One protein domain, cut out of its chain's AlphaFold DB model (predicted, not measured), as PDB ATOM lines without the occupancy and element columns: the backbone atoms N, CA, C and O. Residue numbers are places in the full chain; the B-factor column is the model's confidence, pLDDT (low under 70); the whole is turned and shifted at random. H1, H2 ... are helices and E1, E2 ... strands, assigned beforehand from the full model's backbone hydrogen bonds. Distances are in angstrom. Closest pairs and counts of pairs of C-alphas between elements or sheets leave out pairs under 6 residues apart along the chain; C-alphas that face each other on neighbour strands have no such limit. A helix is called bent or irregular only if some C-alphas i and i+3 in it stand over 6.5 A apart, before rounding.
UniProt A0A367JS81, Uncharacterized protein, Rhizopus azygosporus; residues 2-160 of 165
ATOM      1  N   PHE A   2     -24.018  60.385   1.125       72.06
ATOM      2  CA  PHE A   2     -23.738  59.006   1.540       72.06
ATOM      3  C   PHE A   2     -23.458  58.025   0.377       72.06
ATOM      4  O   PHE A   2     -22.456  57.314   0.422       72.06
ATOM      5  N   ASN A   3     -24.256  58.058  -0.701       78.19
ATOM      6  CA  ASN A   3     -24.004  57.230  -1.892       78.19
ATOM      7  C   ASN A   3     -22.602  57.478  -2.463       78.19
ATOM      8  O   ASN A   3     -21.829  56.542  -2.611       78.19
ATOM      9  N   TYR A   4     -22.249  58.752  -2.655       81.62
ATOM     10  CA  TYR A   4     -20.942  59.181  -3.158       81.62
ATOM     11  C   TYR A   4     -19.759  58.752  -2.276       81.62
ATOM     12  O   TYR A   4     -18.684  58.470  -2.786       81.62
ATOM     13  N   GLN A   5     -19.932  58.706  -0.954       82.44
ATOM     14  CA  GLN A   5     -18.823  58.439  -0.033       82.44
ATOM     15  C   GLN A   5     -18.536  56.953   0.183       82.44
ATOM     16  O   GLN A   5     -17.410  56.613   0.537       82.44
ATOM     17  N   VAL A   6     -19.537  56.077   0.036       82.69
ATOM     18  CA  VAL A   6     -19.394  54.664   0.425       82.69
ATOM     19  C   VAL A   6     -19.907  53.705  -0.640       82.69
ATOM     20  O   VAL A   6     -19.186  52.788  -1.025       82.69
ATOM     21  N   ILE A   7     -21.130  53.903  -1.135       88.06
ATOM     22  CA  ILE A   7     -21.748  52.941  -2.057       88.06
ATOM     23  C   ILE A   7     -21.130  53.036  -3.451       88.06
ATOM     24  O   ILE A   7     -20.758  52.015  -4.018       88.06
ATOM     25  N   TRP A   8     -20.980  54.238  -4.002       91.25
ATOM     26  CA  TRP A   8     -20.401  54.419  -5.332       91.25
ATOM     27  C   TRP A   8     -18.944  53.945  -5.405       91.25
ATOM     28  O   TRP A   8     -18.663  53.149  -6.294       91.25
ATOM     29  N   PRO A   9     -18.048  54.263  -4.445       91.19
ATOM     30  CA  PRO A   9     -16.709  53.674  -4.419       91.19
ATOM     31  C   PRO A   9     -16.711  52.142  -4.355       91.19
ATOM     32  O   PRO A   9     -15.822  51.497  -4.905       91.19
ATOM     33  N   LEU A  10     -17.708  51.538  -3.698       89.81
ATOM     34  CA  LEU A  10     -17.851  50.084  -3.653       89.81
ATOM     35  C   LEU A  10     -18.239  49.502  -5.019       89.81
ATOM     36  O   LEU A  10     -17.715  48.461  -5.408       89.81
ATOM     37  N   PHE A  11     -19.121  50.175  -5.754       91.38
ATOM     38  CA  PHE A  11     -19.486  49.788  -7.117       91.38
ATOM     39  C   PHE A  11     -18.336  50.024  -8.103       91.38
ATOM     40  O   PHE A  11     -18.053  49.155  -8.923       91.38
ATOM     41  N   GLU A  12     -17.632  51.151  -7.989       91.81
ATOM     42  CA  GLU A  12     -16.405  51.419  -8.745       91.81
ATOM     43  C   GLU A  12     -15.363  50.329  -8.497       91.81
ATOM     44  O   GLU A  12     -14.752  49.839  -9.441       91.81
ATOM     45  N   LEU A  13     -15.185  49.906  -7.242       90.38
ATOM     46  CA  LEU A  13     -14.276  48.820  -6.888       90.38
ATOM     47  C   LEU A  13     -14.705  47.483  -7.505       90.38
ATOM     48  O   LEU A  13     -13.844  46.752  -7.995       90.38
ATOM     49  N   ALA A  14     -16.003  47.169  -7.492       88.75
ATOM     50  CA  ALA A  14     -16.535  45.950  -8.101       88.75
ATOM     51  C   ALA A  14     -16.331  45.933  -9.626       88.75
ATOM     52  O   ALA A  14     -15.950  44.902 -10.172       88.75
ATOM     53  N   ALA A  15     -16.498  47.081 -10.292       90.44
ATOM     54  CA  ALA A  15     -16.271  47.237 -11.730       90.44
ATOM     55  C   ALA A  15     -14.783  47.383 -12.114       90.44
ATOM     56  O   ALA A  15     -14.404  47.300 -13.280       90.44
ATOM     57  N   LYS A  16     -13.896  47.649 -11.151       90.06
ATOM     58  CA  LYS A  16     -12.489  47.917 -11.448       90.06
ATOM     59  C   LYS A  16     -11.768  46.653 -11.918       90.06
ATOM     60  O   LYS A  16     -11.630  45.672 -11.177       90.06
ATOM     61  N   GLY A  17     -11.186  46.754 -13.114       85.06
ATOM     62  CA  GLY A  17     -10.393  45.687 -13.726       85.06
ATOM     63  C   GLY A  17     -11.237  44.531 -14.259       85.06
ATOM     64  O   GLY A  17     -10.698  43.439 -14.401       85.06
ATOM     65  N   THR A  18     -12.529  44.765 -14.504       85.19
ATOM     66  CA  THR A  18     -13.466  43.829 -15.139       85.19
ATOM     67  C   THR A  18     -13.955  44.390 -16.481       85.19
ATOM     68  O   THR A  18     -13.542  45.485 -16.882       85.19
ATOM     69  N   GLY A  19     -14.832  43.667 -17.186       87.44
ATOM     70  CA  GLY A  19     -15.532  44.188 -18.371       87.44
ATOM     71  C   GLY A  19     -16.685  45.141 -18.027       87.44
ATOM     72  O   GLY A  19     -17.348  45.677 -18.917       87.44
ATOM     73  N   MET A  20     -16.939  45.350 -16.735       91.25
ATOM     74  CA  MET A  20     -18.056  46.133 -16.234       91.25
ATOM     75  C   MET A  20     -17.751  47.630 -16.205       91.25
ATOM     76  O   MET A  20     -16.651  48.075 -15.876       91.25
ATOM     77  N   LYS A  21     -18.782  48.436 -16.445       92.88
ATOM     78  CA  LYS A  21     -18.746  49.888 -16.319       92.88
ATOM     79  C   LYS A  21     -19.780  50.352 -15.306       92.88
ATOM     80  O   LYS A  21     -20.978  50.141 -15.470       92.88
ATOM     81  N   PHE A  22     -19.300  51.016 -14.263       92.94
ATOM     82  CA  PHE A  22     -20.149  51.691 -13.293       92.94
ATOM     83  C   PHE A  22     -20.577  53.069 -13.809       92.94
ATOM     84  O   PHE A  22     -19.761  53.823 -14.344       92.94
ATOM     85  N   ILE A  23     -21.853  53.410 -13.629       91.75
ATOM     86  CA  ILE A  23     -22.403  54.730 -13.940       91.75
ATOM     87  C   ILE A  23     -23.223  55.210 -12.748       91.75
ATOM     88  O   ILE A  23     -24.239  54.607 -12.409       91.75
ATOM     89  N   ALA A  24     -22.788  56.311 -12.142       90.81
ATOM     90  CA  ALA A  24     -23.478  56.961 -11.035       90.81
ATOM     91  C   ALA A  24     -24.506  58.000 -11.511       90.81
ATOM     92  O   ALA A  24     -24.311  58.646 -12.543       90.81
ATOM     93  N   GLY A  25     -25.524  58.234 -10.681       83.94
ATOM     94  CA  GLY A  25     -26.538  59.274 -10.858       83.94
ATOM     95  C   GLY A  25     -27.899  58.707 -11.254       83.94
ATOM     96  O   GLY A  25     -27.976  57.576 -11.724       83.94
ATOM     97  N   GLU A  26     -28.947  59.523 -11.076       78.25
ATOM     98  CA  GLU A  26     -30.309  59.204 -11.521       78.25
ATOM     99  C   GLU A  26     -30.311  58.960 -13.030       78.25
ATOM    100  O   GLU A  26     -30.228  59.899 -13.827       78.25
ATOM    101  N   LYS A  27     -30.354  57.686 -13.419       73.56
ATOM    102  CA  LYS A  27     -30.300  57.281 -14.820       73.56
ATOM    103  C   LYS A  27     -31.619  56.657 -15.229       73.56
ATOM    104  O   LYS A  27     -32.061  55.684 -14.630       73.56
ATOM    105  N   GLU A  28     -32.205  57.201 -16.289       77.56
ATOM    106  CA  GLU A  28     -33.273  56.523 -17.011       77.56
ATOM    107  C   GLU A  28     -32.702  55.268 -17.660       77.56
ATOM    108  O   GLU A  28     -31.741  55.315 -18.441       77.56
ATOM    109  N   LEU A  29     -33.276  54.129 -17.299       73.38
ATOM    110  CA  LEU A  29     -32.817  52.856 -17.811       73.38
ATOM    111  C   LEU A  29     -33.328  52.621 -19.208       73.38
ATOM    112  O   LEU A  29     -34.520  52.695 -19.491       73.38
ATOM    113  N   SER A  30     -32.419  52.198 -20.072       77.12
ATOM    114  CA  SER A  30     -32.786  51.792 -21.416       77.12
ATOM    115  C   SER A  30     -33.647  50.521 -21.405       77.12
ATOM    116  O   SER A  30     -34.264  50.189 -22.421       77.12
ATOM    117  N   ALA A  31     -33.622  49.750 -20.313       73.31
ATOM    118  CA  ALA A  31     -34.441  48.561 -20.122       73.31
ATOM    119  C   ALA A  31     -35.895  48.822 -19.733       73.31
ATOM    120  O   ALA A  31     -36.723  47.933 -19.938       73.31
ATOM    121  N   SER A  32     -36.211  50.000 -19.203       67.12
ATOM    122  CA  SER A  32     -37.554  50.344 -18.757       67.12
ATOM    123  C   SER A  32     -38.124  51.424 -19.673       67.12
ATOM    124  O   SER A  32     -37.599  52.526 -19.734       67.12
ATOM    125  N   GLU A  33     -39.196  51.110 -20.409       59.69
ATOM    126  CA  GLU A  33     -39.950  52.121 -21.177       59.69
ATOM    127  C   GLU A  33     -40.684  53.101 -20.240       59.69
ATOM    128  O   GLU A  33     -41.016  54.217 -20.633       59.69
ATOM    129  N   GLU A  34     -40.904  52.698 -18.984       56.31
ATOM    130  CA  GLU A  34     -41.401  53.551 -17.908       56.31
ATOM    131  C   GLU A  34     -40.224  54.206 -17.170       56.31
ATOM    132  O   GLU A  34     -39.234  53.536 -16.870       56.31
ATOM    133  N   LEU A  35     -40.349  55.502 -16.862       53.16
ATOM    134  CA  LEU A  35     -39.361  56.357 -16.188       53.16
ATOM    135  C   LEU A  35     -39.035  55.869 -14.758       53.16
ATOM    136  O   LEU A  35     -39.415  56.497 -13.770       53.16
ATOM    137  N   CYS A  36     -38.341  54.742 -14.622       59.88
ATOM    138  CA  CYS A  36     -37.596  54.428 -13.411       59.88
ATOM    139  C   CYS A  36     -36.211  55.044 -13.554       59.88
ATOM    140  O   CYS A  36     -35.395  54.587 -14.354       59.88
ATOM    141  N   SER A  37     -35.987  56.125 -12.808       62.19
ATOM    142  CA  SER A  37     -34.645  56.610 -12.522       62.19
ATOM    143  C   SER A  37     -34.094  55.827 -11.338       62.19
ATOM    144  O   SER A  37     -34.737  55.768 -10.291       62.19
ATOM    145  N   ASP A  38     -32.916  55.235 -11.487       76.94
ATOM    146  CA  ASP A  38     -32.211  54.573 -10.386       76.94
ATOM    147  C   ASP A  38     -30.910  55.313 -10.073       76.94
ATOM    148  O   ASP A  38     -30.353  55.994 -10.934       76.94
ATOM    149  N   ASP A  39     -30.417  55.191  -8.838       84.88
ATOM    150  CA  ASP A  39     -29.291  55.995  -8.337       84.88
ATOM    151  C   ASP A  39     -27.951  55.685  -9.011       84.88
ATOM    152  O   ASP A  39     -27.028  56.508  -8.962       84.88
ATOM    153  N   ALA A  40     -27.795  54.460  -9.517       89.88
ATOM    154  CA  ALA A  40     -26.642  54.030 -10.295       89.88
ATOM    155  C   ALA A  40     -26.884  52.675 -10.973       89.88
ATOM    156  O   ALA A  40     -27.732  51.887 -10.547       89.88
ATOM    157  N   ILE A  41     -26.047  52.355 -11.961       92.31
ATOM    158  CA  ILE A  41     -26.018  51.042 -12.612       92.31
ATOM    159  C   ILE A  41     -24.606  50.510 -12.834       92.31
ATOM    160  O   ILE A  41     -23.624  51.256 -12.836       92.31
ATOM    161  N   ILE A  42     -24.536  49.205 -13.094       92.25
ATOM    162  CA  ILE A  42     -23.398  48.548 -13.732       92.25
ATOM    163  C   ILE A  42     -23.852  47.992 -15.083       92.25
ATOM    164  O   ILE A  42     -24.885  47.319 -15.167       92.25
ATOM    165  N   GLU A  43     -23.070  48.262 -16.126       91.94
ATOM    166  CA  GLU A  43     -23.289  47.760 -17.481       91.94
ATOM    167  C   GLU A  43     -22.100  46.938 -18.006       91.94
ATOM    168  O   GLU A  43     -20.951  47.242 -17.694       91.94
ATOM    169  N   VAL A  44     -22.370  45.921 -18.825       90.44
ATOM    170  CA  VAL A  44     -21.377  45.144 -19.595       90.44
ATOM    171  C   VAL A  44     -21.817  45.159 -21.051       90.44
ATOM    172  O   VAL A  44     -22.967  44.839 -21.336       90.44
ATOM    173  N   ASP A  45     -20.957  45.580 -21.980       88.88
ATOM    174  CA  ASP A  45     -21.290  45.683 -23.413       88.88
ATOM    175  C   ASP A  45     -22.622  46.413 -23.698       88.88
ATOM    176  O   ASP A  45     -23.427  46.025 -24.553       88.88
ATOM    177  N   SER A  46     -22.868  47.509 -22.968       89.06
ATOM    178  CA  SER A  46     -24.119  48.293 -23.011       89.06
ATOM    179  C   SER A  46     -25.380  47.526 -22.572       89.06
ATOM    180  O   SER A  46     -26.501  47.915 -22.912       89.06
ATOM    181  N   LEU A  47     -25.221  46.415 -21.852       90.25
ATOM    182  CA  LEU A  47     -26.289  45.708 -21.152       90.25
ATOM    183  C   LEU A  47     -26.264  46.106 -19.685       90.25
ATOM    184  O   LEU A  47     -25.261  45.923 -19.007       90.25
ATOM    185  N   GLU A  48     -27.381  46.612 -19.192       92.00
ATOM    186  CA  GLU A  48     -27.575  46.900 -17.774       92.00
ATOM    187  C   GLU A  48     -27.684  45.556 -17.026       92.00
ATOM    188  O   GLU A  48     -28.595  44.774 -17.303       92.00
ATOM    189  N   ILE A  49     -26.754  45.273 -16.101       91.81
ATOM    190  CA  ILE A  49     -26.681  43.993 -15.361       91.81
ATOM    191  C   ILE A  49     -26.845  44.136 -13.847       91.81
ATOM    192  O   ILE A  49     -27.169  43.163 -13.165       91.81
ATOM    193  N   CYS A  50     -26.649  45.338 -13.305       93.50
ATOM    194  CA  CYS A  50     -26.936  45.639 -11.908       93.50
ATOM    195  C   CYS A  50     -27.531  47.034 -11.775       93.50
ATOM    196  O   CYS A  50     -27.051  47.969 -12.416       93.50
ATOM    197  N   VAL A  51     -28.504  47.182 -10.881       93.38
ATOM    198  CA  VAL A  51     -29.075  48.475 -10.496       93.38
ATOM    199  C   VAL A  51     -28.907  48.733  -9.000       93.38
ATOM    200  O   VAL A  51     -28.944  47.798  -8.194       93.38
ATOM    201  N   LEU A  52     -28.694  49.994  -8.631       92.75
ATOM    202  CA  LEU A  52     -28.661  50.479  -7.257       92.75
ATOM    203  C   LEU A  52     -29.869  51.377  -6.996       92.75
ATOM    204  O   LEU A  52     -30.004  52.415  -7.634       92.75
ATOM    205  N   GLU A  53     -30.644  51.041  -5.969       91.62
ATOM    206  CA  GLU A  53     -31.655  51.936  -5.403       91.62
ATOM    207  C   GLU A  53     -31.311  52.248  -3.945       91.62
ATOM    208  O   GLU A  53     -31.043  51.349  -3.135       91.62
ATOM    209  N   THR A  54     -31.360  53.524  -3.584       90.12
ATOM    210  CA  THR A  54     -31.155  54.020  -2.226       90.12
ATOM    211  C   THR A  54     -32.432  54.646  -1.718       90.12
ATOM    212  O   THR A  54     -32.948  55.622  -2.260       90.12
ATOM    213  N   SER A  55     -32.903  54.161  -0.577       88.44
ATOM    214  CA  SER A  55     -34.116  54.691   0.023       88.44
ATOM    215  C   SER A  55     -33.909  55.985   0.792       88.44
ATOM    216  O   SER A  55     -33.996  56.042   2.024       88.44
ATOM    217  N   GLY A  56     -33.672  57.049   0.033       82.62
ATOM    218  CA  GLY A  56     -33.475  58.397   0.528       82.62
ATOM    219  C   GLY A  56     -32.146  58.579   1.258       82.62
ATOM    220  O   GLY A  56     -31.146  57.917   0.997       82.62
ATOM    221  N   LYS A  57     -32.122  59.550   2.174       81.38
ATOM    222  CA  LYS A  57     -30.903  59.915   2.904       81.38
ATOM    223  C   LYS A  57     -30.481  58.836   3.908       81.38
ATOM    224  O   LYS A  57     -31.306  58.108   4.454       81.38
ATOM    225  N   PHE A  58     -29.185  58.813   4.210       77.81
ATOM    226  CA  PHE A  58     -28.605  57.951   5.240       77.81
ATOM    227  C   PHE A  58     -29.370  58.052   6.569       77.81
ATOM    228  O   PHE A  58     -29.779  59.144   6.970       77.81
ATOM    229  N   GLN A  59     -29.579  56.908   7.229       78.25
ATOM    230  CA  GLN A  59     -30.356  56.772   8.471       78.25
ATOM    231  C   GLN A  59     -31.820  57.247   8.413       78.25
ATOM    232  O   GLN A  59     -32.449  57.432   9.461       78.25
ATOM    233  N   LEU A  60     -32.413  57.390   7.222       81.94
ATOM    234  CA  LEU A  60     -33.864  57.532   7.107       81.94
ATOM    235  C   LEU A  60     -34.556  56.336   7.787       81.94
ATOM    236  O   LEU A  60     -34.062  55.209   7.738       81.94
ATOM    237  N   LYS A  61     -35.705  56.571   8.430       82.75
ATOM    238  CA  LYS A  61     -36.510  55.543   9.121       82.75
ATOM    239  C   LYS A  61     -37.932  55.443   8.556       82.75
ATOM    240  O   LYS A  61     -38.882  55.215   9.296       82.75
ATOM    241  N   ASP A  62     -38.070  55.605   7.244       86.19
ATOM    242  CA  ASP A  62     -39.344  55.533   6.530       86.19
ATOM    243  C   ASP A  62     -39.587  54.136   5.943       86.19
ATOM    244  O   ASP A  62     -39.108  53.783   4.865       86.19
ATOM    245  N   LYS A  63     -40.349  53.319   6.677       85.25
ATOM    246  CA  LYS A  63     -40.647  51.941   6.269       85.25
ATOM    247  C   LYS A  63     -41.450  51.851   4.977       85.25
ATOM    248  O   LYS A  63     -41.227  50.899   4.230       85.25
ATOM    249  N   ALA A  64     -42.363  52.792   4.735       87.06
ATOM    250  CA  ALA A  64     -43.197  52.777   3.538       87.06
ATOM    251  C   ALA A  64     -42.324  52.997   2.302       87.06
ATOM    252  O   ALA A  64     -42.382  52.207   1.359       87.06
ATOM    253  N   ARG A  65     -41.419  53.977   2.375       87.81
ATOM    254  CA  ARG A  65     -40.433  54.234   1.325       87.81
ATOM    255  C   ARG A  65     -39.519  53.036   1.066       87.81
ATOM    256  O   ARG A  65     -39.340  52.659  -0.082       87.81
ATOM    257  N   PHE A  66     -39.031  52.351   2.106       88.25
ATOM    258  CA  PHE A  66     -38.223  51.133   1.906       88.25
ATOM    259  C   PHE A  66     -38.970  50.033   1.158       88.25
ATOM    260  O   PHE A  66     -38.349  49.300   0.396       88.25
ATOM    261  N   GLY A  67     -40.268  49.868   1.414       89.12
ATOM    262  CA  GLY A  67     -41.081  48.892   0.691       89.12
ATOM    263  C   GLY A  67     -41.267  49.290  -0.769       89.12
ATOM    264  O   GLY A  67     -41.051  48.466  -1.653       89.12
ATOM    265  N   TYR A  68     -41.610  50.556  -1.007       90.38
ATOM    266  CA  TYR A  68     -41.812  51.093  -2.348       90.38
ATOM    267  C   TYR A  68     -40.549  50.979  -3.210       90.38
ATOM    268  O   TYR A  68     -40.591  50.353  -4.264       90.38
ATOM    269  N   ASP A  69     -39.414  51.480  -2.723       90.56
ATOM    270  CA  ASP A  69     -38.140  51.462  -3.453       90.56
ATOM    271  C   ASP A  69     -37.639  50.028  -3.700       90.56
ATOM    272  O   ASP A  69     -37.037  49.733  -4.729       90.56
ATOM    273  N   HIS A  70     -37.925  49.097  -2.780       92.06
ATOM    274  CA  HIS A  70     -37.616  47.682  -2.988       92.06
ATOM    275  C   HIS A  70     -38.407  47.089  -4.160       92.06
ATOM    276  O   HIS A  70     -37.838  46.383  -4.991       92.06
ATOM    277  N   VAL A  71     -39.710  47.374  -4.226       91.56
ATOM    278  CA  VAL A  71     -40.578  46.926  -5.324       91.56
ATOM    279  C   VAL A  71     -40.162  47.592  -6.634       91.56
ATOM    280  O   VAL A  71     -40.042  46.906  -7.645       91.56
ATOM    281  N   LYS A  72     -39.867  48.894  -6.606       89.00
ATOM    282  CA  LYS A  72     -39.362  49.657  -7.751       89.00
ATOM    283  C   LYS A  72     -38.096  49.019  -8.338       89.00
ATOM    284  O   LYS A  72     -38.109  48.606  -9.495       89.00
ATOM    285  N   GLY A  73     -37.053  48.829  -7.527       90.19
ATOM    286  CA  GLY A  73     -35.804  48.213  -7.989       90.19
ATOM    287  C   GLY A  73     -35.971  46.760  -8.458       90.19
ATOM    288  O   GLY A  73     -35.289  46.317  -9.380       90.19
ATOM    289  N   ALA A  74     -36.931  46.018  -7.892       91.44
ATOM    290  CA  ALA A  74     -37.282  44.680  -8.368       91.44
ATOM    291  C   ALA A  74     -37.905  44.691  -9.777       91.44
ATOM    292  O   ALA A  74     -37.530  43.879 -10.626       91.44
ATOM    293  N   PHE A  75     -38.834  45.615 -10.048       90.88
ATOM    294  CA  PHE A  75     -39.422  45.783 -11.381       90.88
ATOM    295  C   PHE A  75     -38.378  46.188 -12.415       90.88
ATOM    296  O   PHE A  75     -38.369  45.655 -13.524       90.88
ATOM    297  N   VAL A  76     -37.466  47.070 -12.027       90.75
ATOM    298  CA  VAL A  76     -36.341  47.479 -12.859       90.75
ATOM    299  C   VAL A  76     -35.463  46.289 -13.253       90.75
ATOM    300  O   VAL A  76     -35.248  46.050 -14.444       90.75
ATOM    301  N   ALA A  77     -35.002  45.500 -12.279       91.88
ATOM    302  CA  ALA A  77     -34.157  44.337 -12.548       91.88
ATOM    303  C   ALA A  77     -34.863  43.308 -13.449       91.88
ATOM    304  O   ALA A  77     -34.248  42.710 -14.338       91.88
ATOM    305  N   LEU A  78     -36.177  43.144 -13.283       91.38
ATOM    306  CA  LEU A  78     -36.988  42.299 -14.154       91.38
ATOM    307  C   LEU A  78     -37.069  42.841 -15.593       91.38
ATOM    308  O   LEU A  78     -36.991  42.064 -16.550       91.38
ATOM    309  N   SER A  79     -37.209  44.154 -15.770       91.31
ATOM    310  CA  SER A  79     -37.188  44.802 -17.087       91.31
ATOM    311  C   SER A  79     -35.830  44.641 -17.779       91.31
ATOM    312  O   SER A  79     -35.793  44.292 -18.964       91.31
ATOM    313  N   MET A  80     -34.721  44.767 -17.039       92.69
ATOM    314  CA  MET A  80     -33.361  44.482 -17.530       92.69
ATOM    315  C   MET A  80     -33.233  43.038 -18.033       92.69
ATOM    316  O   MET A  80     -32.837  42.816 -19.180       92.69
ATOM    317  N   LEU A  81     -33.666  42.058 -17.232       92.50
ATOM    318  CA  LEU A  81     -33.656  40.640 -17.612       92.50
ATOM    319  C   LEU A  81     -34.463  40.389 -18.897       92.50
ATOM    320  O   LEU A  81     -33.986  39.752 -19.840       92.50
ATOM    321  N   ARG A  82     -35.682  40.939 -18.977       90.88
ATOM    322  CA  ARG A  82     -36.556  40.814 -20.156       90.88
ATOM    323  C   ARG A  82     -35.942  41.446 -21.399       90.88
ATOM    324  O   ARG A  82     -36.052  40.869 -22.481       90.88
ATOM    325  N   LYS A  83     -35.303  42.611 -21.274       91.56
ATOM    326  CA  LYS A  83     -34.629  43.270 -22.399       91.56
ATOM    327  C   LYS A  83     -33.484  42.420 -22.938       91.56
ATOM    328  O   LYS A  83     -33.372  42.282 -24.156       91.56
ATOM    329  N   ILE A  84     -32.677  41.817 -22.065       92.81
ATOM    330  CA  ILE A  84     -31.587  40.928 -22.486       92.81
ATOM    331  C   ILE A  84     -32.155  39.704 -23.213       92.81
ATOM    332  O   ILE A  84     -31.711  39.405 -24.320       92.81
ATOM    333  N   PHE A  85     -33.201  39.061 -22.686       91.94
ATOM    334  CA  PHE A  85     -33.853  37.946 -23.386       91.94
ATOM    335  C   PHE A  85     -34.450  38.336 -24.740       91.94
ATOM    336  O   PHE A  85     -34.350  37.561 -25.687       91.94
ATOM    337  N   LYS A  86     -35.028  39.536 -24.872       92.25
ATOM    338  CA  LYS A  86     -35.507  40.042 -26.169       92.25
ATOM    339  C   LYS A  86     -34.354  40.288 -27.147       92.25
ATOM    340  O   LYS A  86     -34.464  39.905 -28.307       92.25
ATOM    341  N   LYS A  87     -33.257  40.903 -26.690       93.38
ATOM    342  CA  LYS A  87     -32.075  41.199 -27.520       93.38
ATOM    343  C   LYS A  87     -31.384  39.922 -28.005       93.38
ATOM    344  O   LYS A  87     -30.952  39.867 -29.151       93.38
ATOM    345  N   TYR A  88     -31.318  38.898 -27.157       93.19
ATOM    346  CA  TYR A  88     -30.695  37.606 -27.455       93.19
ATOM    347  C   TYR A  88     -31.733  36.479 -27.529       93.19
ATOM    348  O   TYR A  88     -31.552  35.412 -26.946       93.19
ATOM    349  N   CYS A  89     -32.821  36.692 -28.272       92.12
ATOM    350  CA  CYS A  89     -33.936  35.741 -28.369       92.12
ATOM    351  C   CYS A  89     -33.558  34.367 -28.962       92.12
ATOM    352  O   CYS A  89     -34.297  33.400 -28.795       92.12
ATOM    353  N   TYR A  90     -32.394  34.270 -29.611       93.75
ATOM    354  CA  TYR A  90     -31.838  33.033 -30.165       93.75
ATOM    355  C   TYR A  90     -30.764  32.379 -29.279       93.75
ATOM    356  O   TYR A  90     -30.140  31.401 -29.697       93.75
ATOM    357  N   ALA A  91     -30.511  32.897 -28.072       92.38
ATOM    358  CA  ALA A  91     -29.568  32.284 -27.143       92.38
ATOM    359  C   ALA A  91     -29.993  30.852 -26.783       92.38
ATOM    360  O   ALA A  91     -31.179  30.538 -26.645       92.38
ATOM    361  N   LYS A  92     -29.011  29.963 -26.587       93.44
ATOM    362  CA  LYS A  92     -29.285  28.600 -26.121       93.44
ATOM    363  C   LYS A  92     -29.992  28.661 -24.770       93.44
ATOM    364  O   LYS A  92     -29.597  29.422 -23.889       93.44
ATOM    365  N   LYS A  93     -30.976  27.782 -24.568       89.25
ATOM    366  CA  LYS A  93     -31.708  27.679 -23.297       89.25
ATOM    367  C   LYS A  93     -30.774  27.471 -22.098       89.25
ATOM    368  O   LYS A  93     -31.036  28.018 -21.037       89.25
ATOM    369  N   SER A  94     -29.702  26.692 -22.261       91.19
ATOM    370  CA  SER A  94     -28.696  26.481 -21.212       91.19
ATOM    371  C   SER A  94     -28.011  27.787 -20.801       91.19
ATOM    372  O   SER A  94     -27.936  28.072 -19.616       91.19
ATOM    373  N   THR A  95     -27.607  28.607 -21.773       91.75
ATOM    374  CA  THR A  95     -26.972  29.912 -21.545       91.75
ATOM    375  C   THR A  95     -27.955  30.918 -20.947       91.75
ATOM    376  O   THR A  95     -27.637  31.596 -19.980       91.75
ATOM    377  N   ALA A  96     -29.187  30.985 -21.465       89.88
ATOM    378  CA  ALA A  96     -30.205  31.907 -20.957       89.88
ATOM    379  C   ALA A  96     -30.544  31.662 -19.474       89.88
ATOM    380  O   ALA A  96     -30.813  32.608 -18.742       89.88
ATOM    381  N   LYS A  97     -30.499  30.402 -19.021       90.50
ATOM    382  CA  LYS A  97     -30.745  30.026 -17.621       90.50
ATOM    383  C   LYS A  97     -29.626  30.417 -16.656       90.50
ATOM    384  O   LYS A  97     -29.875  30.453 -15.460       90.50
ATOM    385  N   GLN A  98     -28.416  30.650 -17.159       89.88
ATOM    386  CA  GLN A  98     -27.271  31.079 -16.352       89.88
ATOM    387  C   GLN A  98     -27.258  32.600 -16.141       89.88
ATOM    388  O   GLN A  98     -26.512  33.095 -15.303       89.88
ATOM    389  N   LEU A  99     -28.081  33.347 -16.886       91.25
ATOM    390  CA  LEU A  99     -28.140  34.798 -16.781       91.25
ATOM    391  C   LEU A  99     -28.710  35.228 -15.425       91.25
ATOM    392  O   LEU A  99     -29.862  34.922 -15.100       91.25
ATOM    393  N   LYS A 100     -27.920  36.021 -14.699       92.56
ATOM    394  CA  LYS A 100     -28.314  36.685 -13.456       92.56
ATOM    395  C   LYS A 100     -28.234  38.196 -13.618       92.56
ATOM    396  O   LYS A 100     -27.258  38.722 -14.145       92.56
ATOM    397  N   ILE A 101     -29.258  38.885 -13.131       93.44
ATOM    398  CA  ILE A 101     -29.297  40.344 -13.011       93.44
ATOM    399  C   ILE A 101     -29.356  40.706 -11.541       93.44
ATOM    400  O   ILE A 101     -30.039  40.044 -10.763       93.44
ATOM    401  N   TYR A 102     -28.644  41.752 -11.147       93.88
ATOM    402  CA  TYR A 102     -28.538  42.129  -9.747       93.88
ATOM    403  C   TYR A 102     -29.300  43.408  -9.427       93.88
ATOM    404  O   TYR A 102     -29.361  44.363 -10.199       93.88
ATOM    405  N   PHE A 103     -29.862  43.429  -8.230       93.75
ATOM    406  CA  PHE A 103     -30.470  44.603  -7.635       93.75
ATOM    407  C   PHE A 103     -29.861  44.819  -6.257       93.75
ATOM    408  O   PHE A 103     -29.977  43.971  -5.368       93.75
ATOM    409  N   VAL A 104     -29.216  45.963  -6.064       94.12
ATOM    410  CA  VAL A 104     -28.719  46.388  -4.763       94.12
ATOM    411  C   VAL A 104     -29.662  47.418  -4.172       94.12
ATOM    412  O   VAL A 104     -29.922  48.461  -4.762       94.12
ATOM    413  N   HIS A 105     -30.128  47.139  -2.960       93.38
ATOM    414  CA  HIS A 105     -30.992  48.034  -2.209       93.38
ATOM    415  C   HIS A 105     -30.273  48.552  -0.970       93.38
ATOM    416  O   HIS A 105     -30.026  47.800  -0.016       93.38
ATOM    417  N   ALA A 106     -29.953  49.841  -0.977       91.00
ATOM    418  CA  ALA A 106     -29.449  50.559   0.179       91.00
ATOM    419  C   ALA A 106     -30.621  51.135   0.980       91.00
ATOM    420  O   ALA A 106     -31.317  52.050   0.541       91.00
ATOM    421  N   ARG A 107     -30.864  50.590   2.174       86.00
ATOM    422  CA  ARG A 107     -32.048  50.912   2.989       86.00
ATOM    423  C   ARG A 107     -31.700  51.201   4.448       86.00
ATOM    424  O   ARG A 107     -30.551  51.079   4.867       86.00
ATOM    425  N   ALA A 108     -32.723  51.549   5.237       75.56
ATOM    426  CA  ALA A 108     -32.597  51.850   6.667       75.56
ATOM    427  C   ALA A 108     -31.708  50.897   7.467       75.56
ATOM    428  O   ALA A 108     -31.675  49.684   7.235       75.56
ATOM    429  N   ASN A 109     -31.157  51.462   8.544       73.88
ATOM    430  CA  ASN A 109     -30.245  50.810   9.482       73.88
ATOM    431  C   ASN A 109     -28.929  50.389   8.825       73.88
ATOM    432  O   ASN A 109     -28.344  49.375   9.210       73.88
ATOM    433  N   ASP A 110     -28.503  51.177   7.836       83.25
ATOM    434  CA  ASP A 110     -27.188  51.093   7.212       83.25
ATOM    435  C   ASP A 110     -26.968  49.737   6.532       83.25
ATOM    436  O   ASP A 110     -25.886  49.158   6.596       83.25
ATOM    437  N   LYS A 111     -28.028  49.193   5.919       88.25
ATOM    438  CA  LYS A 111     -28.017  47.871   5.290       88.25
ATOM    439  C   LYS A 111     -27.951  47.984   3.776       88.25
ATOM    440  O   LYS A 111     -28.741  48.706   3.169       88.25
ATOM    441  N   LEU A 112     -27.075  47.176   3.192       91.62
ATOM    442  CA  LEU A 112     -27.020  46.890   1.765       91.62
ATOM    443  C   LEU A 112     -27.530  45.474   1.530       91.62
ATOM    444  O   LEU A 112     -26.977  44.509   2.061       91.62
ATOM    445  N   HIS A 113     -28.603  45.344   0.763       93.19
ATOM    446  CA  HIS A 113     -29.107  44.050   0.318       93.19
ATOM    447  C   HIS A 113     -28.730  43.863  -1.148       93.19
ATOM    448  O   HIS A 113     -28.983  44.762  -1.940       93.19
ATOM    449  N   GLN A 114     -28.183  42.707  -1.510       93.81
ATOM    450  CA  GLN A 114     -27.981  42.310  -2.902       93.81
ATOM    451  C   GLN A 114     -28.976  41.206  -3.229       93.81
ATOM    452  O   GLN A 114     -29.041  40.193  -2.525       93.81
ATOM    453  N   TRP A 115     -29.727  41.414  -4.295       95.06
ATOM    454  CA  TRP A 115     -30.701  40.483  -4.832       95.06
ATOM    455  C   TRP A 115     -30.253  40.026  -6.214       95.06
ATOM    456  O   TRP A 115     -29.724  40.838  -6.971       95.06
ATOM    457  N   SER A 116     -30.454  38.752  -6.530       93.81
ATOM    458  CA  SER A 116     -30.302  38.209  -7.877       93.81
ATOM    459  C   SER A 116     -31.671  37.939  -8.486       93.81
ATOM    460  O   SER A 116     -32.591  37.499  -7.795       93.81
ATOM    461  N   PHE A 117     -31.771  38.184  -9.783       94.25
ATOM    462  CA  PHE A 117     -32.895  37.861 -10.640       94.25
ATOM    463  C   PHE A 117     -32.437  36.903 -11.723       94.25
ATOM    464  O   PHE A 117     -31.481  37.190 -12.440       94.25
ATOM    465  N   GLU A 118     -33.154  35.800 -11.869       93.56
ATOM    466  CA  GLU A 118     -32.873  34.784 -12.878       93.56
ATOM    467  C   GLU A 118     -34.168  34.129 -13.367       93.56
ATOM    468  O   GLU A 118     -35.213  34.193 -12.713       93.56
ATOM    469  N   ALA A 119     -34.100  33.494 -14.537       92.56
ATOM    470  CA  ALA A 119     -35.195  32.708 -15.099       92.56
ATOM    471  C   ALA A 119     -34.740  31.251 -15.309       92.56
ATOM    472  O   ALA A 119     -34.358  30.864 -16.420       92.56
ATOM    473  N   PRO A 120     -34.752  30.416 -14.252       88.56
ATOM    474  CA  PRO A 120     -34.251  29.038 -14.321       88.56
ATOM    475  C   PRO A 120     -35.107  28.135 -15.228       88.56
ATOM    476  O   PRO A 120     -34.670  27.061 -15.670       88.56
ATOM    477  N   SER A 121     -36.336  28.551 -15.540       86.62
ATOM    478  CA  SER A 121     -37.227  27.926 -16.518       86.62
ATOM    479  C   SER A 121     -38.055  28.995 -17.245       86.62
ATOM    480  O   SER A 121     -37.983  30.172 -16.908       86.62
ATOM    481  N   TYR A 122     -38.822  28.598 -18.265       77.69
ATOM    482  CA  TYR A 122     -39.640  29.545 -19.036       77.69
ATOM    483  C   TYR A 122     -40.744  30.202 -18.202       77.69
ATOM    484  O   TYR A 122     -41.065  31.364 -18.430       77.69
ATOM    485  N   ASP A 123     -41.271  29.476 -17.219       86.56
ATOM    486  CA  ASP A 123     -42.459  29.884 -16.465       86.56
ATOM    487  C   ASP A 123     -42.116  30.389 -15.058       86.56
ATOM    488  O   ASP A 123     -43.007  30.713 -14.276       86.56
ATOM    489  N   ILE A 124     -40.825  30.433 -14.709       89.44
ATOM    490  CA  ILE A 124     -40.360  30.793 -13.371       89.44
ATOM    491  C   ILE A 124     -39.331  31.910 -13.474       89.44
ATOM    492  O   ILE A 124     -38.293  31.765 -14.117       89.44
ATOM    493  N   GLN A 125     -39.614  33.002 -12.770       91.25
ATOM    494  CA  GLN A 125     -38.667  34.064 -12.453       91.25
ATOM    495  C   GLN A 125     -38.401  34.007 -10.954       91.25
ATOM    496  O   GLN A 125     -39.344  33.990 -10.160       91.25
ATOM    497  N   LEU A 126     -37.129  33.947 -10.573       93.12
ATOM    498  CA  LEU A 126     -36.708  33.900  -9.180       93.12
ATOM    499  C   LEU A 126     -36.037  35.215  -8.804       93.12
ATOM    500  O   LEU A 126     -35.183  35.711  -9.534       93.12
ATOM    501  N   MET A 127     -36.418  35.737  -7.641       94.44
ATOM    502  CA  MET A 127     -35.723  36.819  -6.959       94.44
ATOM    503  C   MET A 127     -35.242  36.303  -5.602       94.44
ATOM    504  O   MET A 127     -36.059  35.951  -4.749       94.44
ATOM    505  N   GLU A 128     -33.931  36.283  -5.380       94.31
ATOM    506  CA  GLU A 128     -33.330  35.800  -4.134       94.31
ATOM    507  C   GLU A 128     -32.365  36.832  -3.550       94.31
ATOM    508  O   GLU A 128     -31.637  37.505  -4.274       94.31
ATOM    509  N   ARG A 129     -32.324  36.961  -2.217       93.69
ATOM    510  CA  ARG A 129     -31.306  37.781  -1.548       93.69
ATOM    511  C   ARG A 129     -30.021  36.982  -1.353       93.69
ATOM    512  O   ARG A 129     -29.895  36.246  -0.379       93.69
ATOM    513  N   VAL A 130     -29.039  37.225  -2.210       92.38
ATOM    514  CA  VAL A 130     -27.744  36.518  -2.224       92.38
ATOM    515  C   VAL A 130     -26.699  37.102  -1.269       92.38
ATOM    516  O   VAL A 130     -25.705  36.448  -0.924       92.38
ATOM    517  N   SER A 131     -26.889  38.350  -0.832       91.62
ATOM    518  CA  SER A 131     -25.981  38.995   0.114       91.62
ATOM    519  C   SER A 131     -26.670  40.057   0.964       91.62
ATOM    520  O   SER A 131     -27.632  40.713   0.555       91.62
ATOM    521  N   LEU A 132     -26.145  40.232   2.170       91.62
ATOM    522  CA  LEU A 132     -26.530  41.268   3.115       91.62
ATOM    523  C   LEU A 132     -25.262  41.790   3.776       91.62
ATOM    524  O   LEU A 132     -24.499  41.012   4.346       91.62
ATOM    525  N   SER A 133     -25.079  43.103   3.752       91.44
ATOM    526  CA  SER A 133     -24.023  43.764   4.507       91.44
ATOM    527  C   SER A 133     -24.582  44.912   5.333       91.44
ATOM    528  O   SER A 133     -25.616  45.500   5.000       91.44
ATOM    529  N   LYS A 134     -23.892  45.212   6.434       88.56
ATOM    530  CA  LYS A 134     -24.097  46.430   7.207       88.56
ATOM    531  C   LYS A 134     -22.888  47.326   6.993       88.56
ATOM    532  O   LYS A 134     -21.751  46.885   7.130       88.56
ATOM    533  N   LEU A 135     -23.148  48.584   6.700       85.19
ATOM    534  CA  LEU A 135     -22.117  49.578   6.495       85.19
ATOM    535  C   LEU A 135     -21.444  49.901   7.832       85.19
ATOM    536  O   LEU A 135     -22.150  50.140   8.818       85.19
ATOM    537  N   PRO A 136     -20.103  49.904   7.880       83.38
ATOM    538  CA  PRO A 136     -19.380  50.268   9.085       83.38
ATOM    539  C   PRO A 136     -19.597  51.754   9.376       83.38
ATOM    540  O   PRO A 136     -19.413  52.600   8.499       83.38
ATOM    541  N   MET A 137     -19.970  52.084  10.612       80.31
ATOM    542  CA  MET A 137     -20.083  53.483  11.048       80.31
ATOM    543  C   MET A 137     -18.744  54.048  11.538       80.31
ATOM    544  O   MET A 137     -18.564  55.263  11.603       80.31
ATOM    545  N   ALA A 138     -17.795  53.172  11.867       76.69
ATOM    546  CA  ALA A 138     -16.428  53.517  12.223       76.69
ATOM    547  C   ALA A 138     -15.434  52.484  11.669       76.69
ATOM    548  O   ALA A 138     -15.717  51.289  11.630       76.69
ATOM    549  N   ALA A 139     -14.218  52.926  11.331       70.06
ATOM    550  CA  ALA A 139     -13.165  52.070  10.763       70.06
ATOM    551  C   ALA A 139     -12.774  50.873  11.656       70.06
ATOM    552  O   ALA A 139     -12.311  49.849  11.165       70.06
ATOM    553  N   LYS A 140     -12.995  50.987  12.971       76.94
ATOM    554  CA  LYS A 140     -12.738  49.926  13.957       76.94
ATOM    555  C   LYS A 140     -13.740  48.765  13.908       76.94
ATOM    556  O   LYS A 140     -13.529  47.757  14.576       76.94
ATOM    557  N   GLU A 141     -14.824  48.881  13.144       83.00
ATOM    558  CA  GLU A 141     -15.834  47.829  12.982       83.00
ATOM    559  C   GLU A 141     -15.361  46.759  11.983       83.00
ATOM    560  O   GLU A 141     -15.966  46.553  10.933       83.00
ATOM    561  N   ALA A 142     -14.269  46.061  12.314       80.88
ATOM    562  CA  ALA A 142     -13.590  45.121  11.416       80.88
ATOM    563  C   ALA A 142     -14.528  44.065  10.799       80.88
ATOM    564  O   ALA A 142     -14.407  43.749   9.618       80.88
ATOM    565  N   ALA A 143     -15.507  43.563  11.562       83.31
ATOM    566  CA  ALA A 143     -16.501  42.616  11.057       83.31
ATOM    567  C   ALA A 143     -17.411  43.230   9.971       83.31
ATOM    568  O   ALA A 143     -17.661  42.609   8.936       83.31
ATOM    569  N   SER A 144     -17.882  44.465  10.169       82.69
ATOM    570  CA  SER A 144     -18.691  45.188   9.179       82.69
ATOM    571  C   SER A 144     -17.875  45.542   7.937       82.69
ATOM    572  O   SER A 144     -18.349  45.354   6.820       82.69
ATOM    573  N   THR A 145     -16.613  45.934   8.103       84.62
ATOM    574  CA  THR A 145     -15.692  46.147   6.977       84.62
ATOM    575  C   THR A 145     -15.471  44.867   6.168       84.62
ATOM    576  O   THR A 145     -15.552  44.899   4.943       84.62
ATOM    577  N   LEU A 146     -15.257  43.724   6.829       86.25
ATOM    578  CA  LEU A 146     -15.073  42.436   6.154       86.25
ATOM    579  C   LEU A 146     -16.330  42.016   5.383       86.25
ATOM    580  O   LEU A 146     -16.249  41.636   4.217       86.25
ATOM    581  N   THR A 147     -17.507  42.114   6.007       87.81
ATOM    582  CA  THR A 147     -18.779  41.798   5.330       87.81
ATOM    583  C   THR A 147     -19.065  42.723   4.150       87.81
ATOM    584  O   THR A 147     -19.595  42.268   3.139       87.81
ATOM    585  N   LEU A 148     -18.671  43.997   4.226       88.31
ATOM    586  CA  LEU A 148     -18.748  44.933   3.106       88.31
ATOM    587  C   LEU A 148     -17.764  44.584   1.979       88.31
ATOM    588  O   LEU A 148     -18.143  44.626   0.812       88.31
ATOM    589  N   GLY A 149     -16.541  44.169   2.312       87.56
ATOM    590  CA  GLY A 149     -15.575  43.657   1.335       87.56
ATOM    591  C   GLY A 149     -16.092  42.414   0.607       87.56
ATOM    592  O   GLY A 149     -16.075  42.364  -0.619       87.56
ATOM    593  N   ASN A 150     -16.658  41.453   1.344       87.44
ATOM    594  CA  ASN A 150     -17.292  40.264   0.764       87.44
ATOM    595  C   ASN A 150     -18.494  40.618  -0.124       87.44
ATOM    596  O   ASN A 150     -18.736  39.958  -1.131       87.44
ATOM    597  N   PHE A 151     -19.252  41.655   0.236       89.44
ATOM    598  CA  PHE A 151     -20.347  42.166  -0.585       89.44
ATOM    599  C   PHE A 151     -19.833  42.735  -1.916       89.44
ATOM    600  O   PHE A 151     -20.354  42.373  -2.967       89.44
ATOM    601  N   ALA A 152     -18.777  43.555  -1.885       87.25
ATOM    602  CA  ALA A 152     -18.130  44.074  -3.091       87.25
ATOM    603  C   ALA A 152     -17.565  42.947  -3.970       87.25
ATOM    604  O   ALA A 152     -17.735  42.955  -5.185       87.25
ATOM    605  N   TRP A 153     -16.948  41.937  -3.346       86.19
ATOM    606  CA  TRP A 153     -16.428  40.762  -4.042       86.19
ATOM    607  C   TRP A 153     -17.535  39.973  -4.750       86.19
ATOM    608  O   TRP A 153     -17.388  39.618  -5.910       86.19
ATOM    609  N   LYS A 154     -18.686  39.761  -4.104       85.12
ATOM    610  CA  LYS A 154     -19.842  39.097  -4.734       85.12
ATOM    611  C   LYS A 154     -20.454  39.888  -5.889       85.12
ATOM    612  O   LYS A 154     -21.008  39.279  -6.793       85.12
ATOM    613  N   LEU A 155     -20.397  41.219  -5.854       82.75
ATOM    614  CA  LEU A 155     -20.785  42.044  -7.004       82.75
ATOM    615  C   LEU A 155     -19.806  41.876  -8.169       82.75
ATOM    616  O   LEU A 155     -20.232  41.873  -9.318       82.75
ATOM    617  N   LYS A 156     -18.517  41.694  -7.866       79.56
ATOM    618  CA  LYS A 156     -17.471  41.435  -8.858       79.56
ATOM    619  C   LYS A 156     -17.594  40.046  -9.499       79.56
ATOM    620  O   LYS A 156     -17.522  39.936 -10.714       79.56
ATOM    621  N   LEU A 157     -17.857  39.008  -8.698       62.44
ATOM    622  CA  LEU A 157     -18.014  37.614  -9.151       62.44
ATOM    623  C   LEU A 157     -19.276  37.348  -9.996       62.44
ATOM    624  O   LEU A 157     -19.511  36.206 -10.375       62.44
ATOM    625  N   ALA A 158     -20.074  38.363 -10.340       56.91
ATOM    626  CA  ALA A 158     -21.083  38.224 -11.393       56.91
ATOM    627  C   ALA A 158     -20.472  37.841 -12.767       56.91
ATOM    628  O   ALA A 158     -21.219  37.520 -13.686       56.91
ATOM    629  N   GLU A 159     -19.137  37.855 -12.896       46.50
ATOM    630  CA  GLU A 159     -18.363  37.323 -14.029       46.50
ATOM    631  C   GLU A 159     -17.885  35.858 -13.864       46.50
ATOM    632  O   GLU A 159     -17.639  35.211 -14.873       46.50
ATOM    633  N   ASP A 160     -17.795  35.305 -12.644       41.47
ATOM    634  CA  ASP A 160     -16.972  34.108 -12.341       41.47
ATOM    635  C   ASP A 160     -17.776  32.840 -11.960       41.47
ATOM    636  O   ASP A 160     -17.221  31.879 -11.423       41.47
TER     637      ASP A 160
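This is residues 2 to 160 of the 165 residues of an uncharacterized protein of Rhizopus azygosporus (UniProt A0A367JS81). A strongly twisted sheet of six strands forms the core, with the long helix H2 packed on one face, where the sheet curls round it. On the other face H1 lies toward the E1 edge and H4 toward the E6 edge, the two meeting as a V near their later ends, so that the domain has three layers. The printed part has 159 residues, in the order H1 E1 E2 E3 H2 H3 E4 E5 E6 H4, four named helices and six named strands, of the mixed class. The sheet runs E1, E2, E3, E4, E5, E6 and is mixed, with E3 and E4 parallel and the other neighbours antiparallel. The whole is compact, with a radius of gyration of the C-alphas of 15.4 A, and only just elongated, spanning 50 by 33 by 25 A.

H1, residues 2 to 15, begins at C-alpha 2 (-23.738, 59.006, 1.540). E1 is residues 20 to 28, E2 residues 37 to 44 and E3 residues 47 to 54. H2, residues 63 to 87, is 36.5 A long and begins at C-alpha 63 (-40.647, 51.941, 6.269). H3 is residues 93 to 96 and E4 residues 100 to 107. E5, residues 111 to 121, is 31.0 A long, and E6, residues 124 to 134, 30.5 A. H4, residues 142 to 159, is 27.0 A long and ends at C-alpha 159 (-18.363, 37.323, -14.029). H1 and H4 are irregular, but only just: C-alphas 5 and 8 are 6.8 A apart, C-alphas 156 and 159 6.7 A.

E1, E2 and E3 form a meander, each strand the antiparallel neighbour of the one before, and so do E4, E5 and E6. E1 bends by 100 degrees at residue 25 and E2 by 75 degrees at residue 40. N 23 and O 41 of E1 and E2 are 2.9 A apart, N 44 and O 47 of E2 and E3 2.9 A, N 104 and O 51 of E4 and E3 2.8 A, N 103 and O 115 of E4 and E5 2.9 A, and N 114 and O 131 of E5 and E6 2.9 A, each within hydrogen-bond range. E3, H2, H3 and E4 form a strand-helix-strand unit, two parallel neighbour strands with helices between, its crossover right-handed. H2 is on the sheet, its closest C-alphas to E4 being those of Ala 77 and Phe 103, 6.1 A. H1 and H4 are on the opposite face from H2. H1's residues 10 to 15 touch H4's residues 152 to 156, closest at the C-alphas of Ala 14 and Lys 156, 4.7 A, the same way at a steep tilt of 46 degrees. The closest C-alphas of H4 and E6 are those of Ser 133 and Leu 148, 5.6 A. H3 only grazes the sheet with its residues 93 to 96. H2 and H4 are apart. Every O i to N i+4 pair is within hydrogen-bond range in H2, against 8 of 10 in H1 and 12 of 14 in H4; H3 is too short for such a pair.

The C-alphas farthest apart, those of Tyr 90 and Lys 140, are 51.0 A apart. The printed part has no cut and no long link. The mean pLDDT of the printed part is 86.0, and residues 32 to 37 and 157 to 160 are under 70.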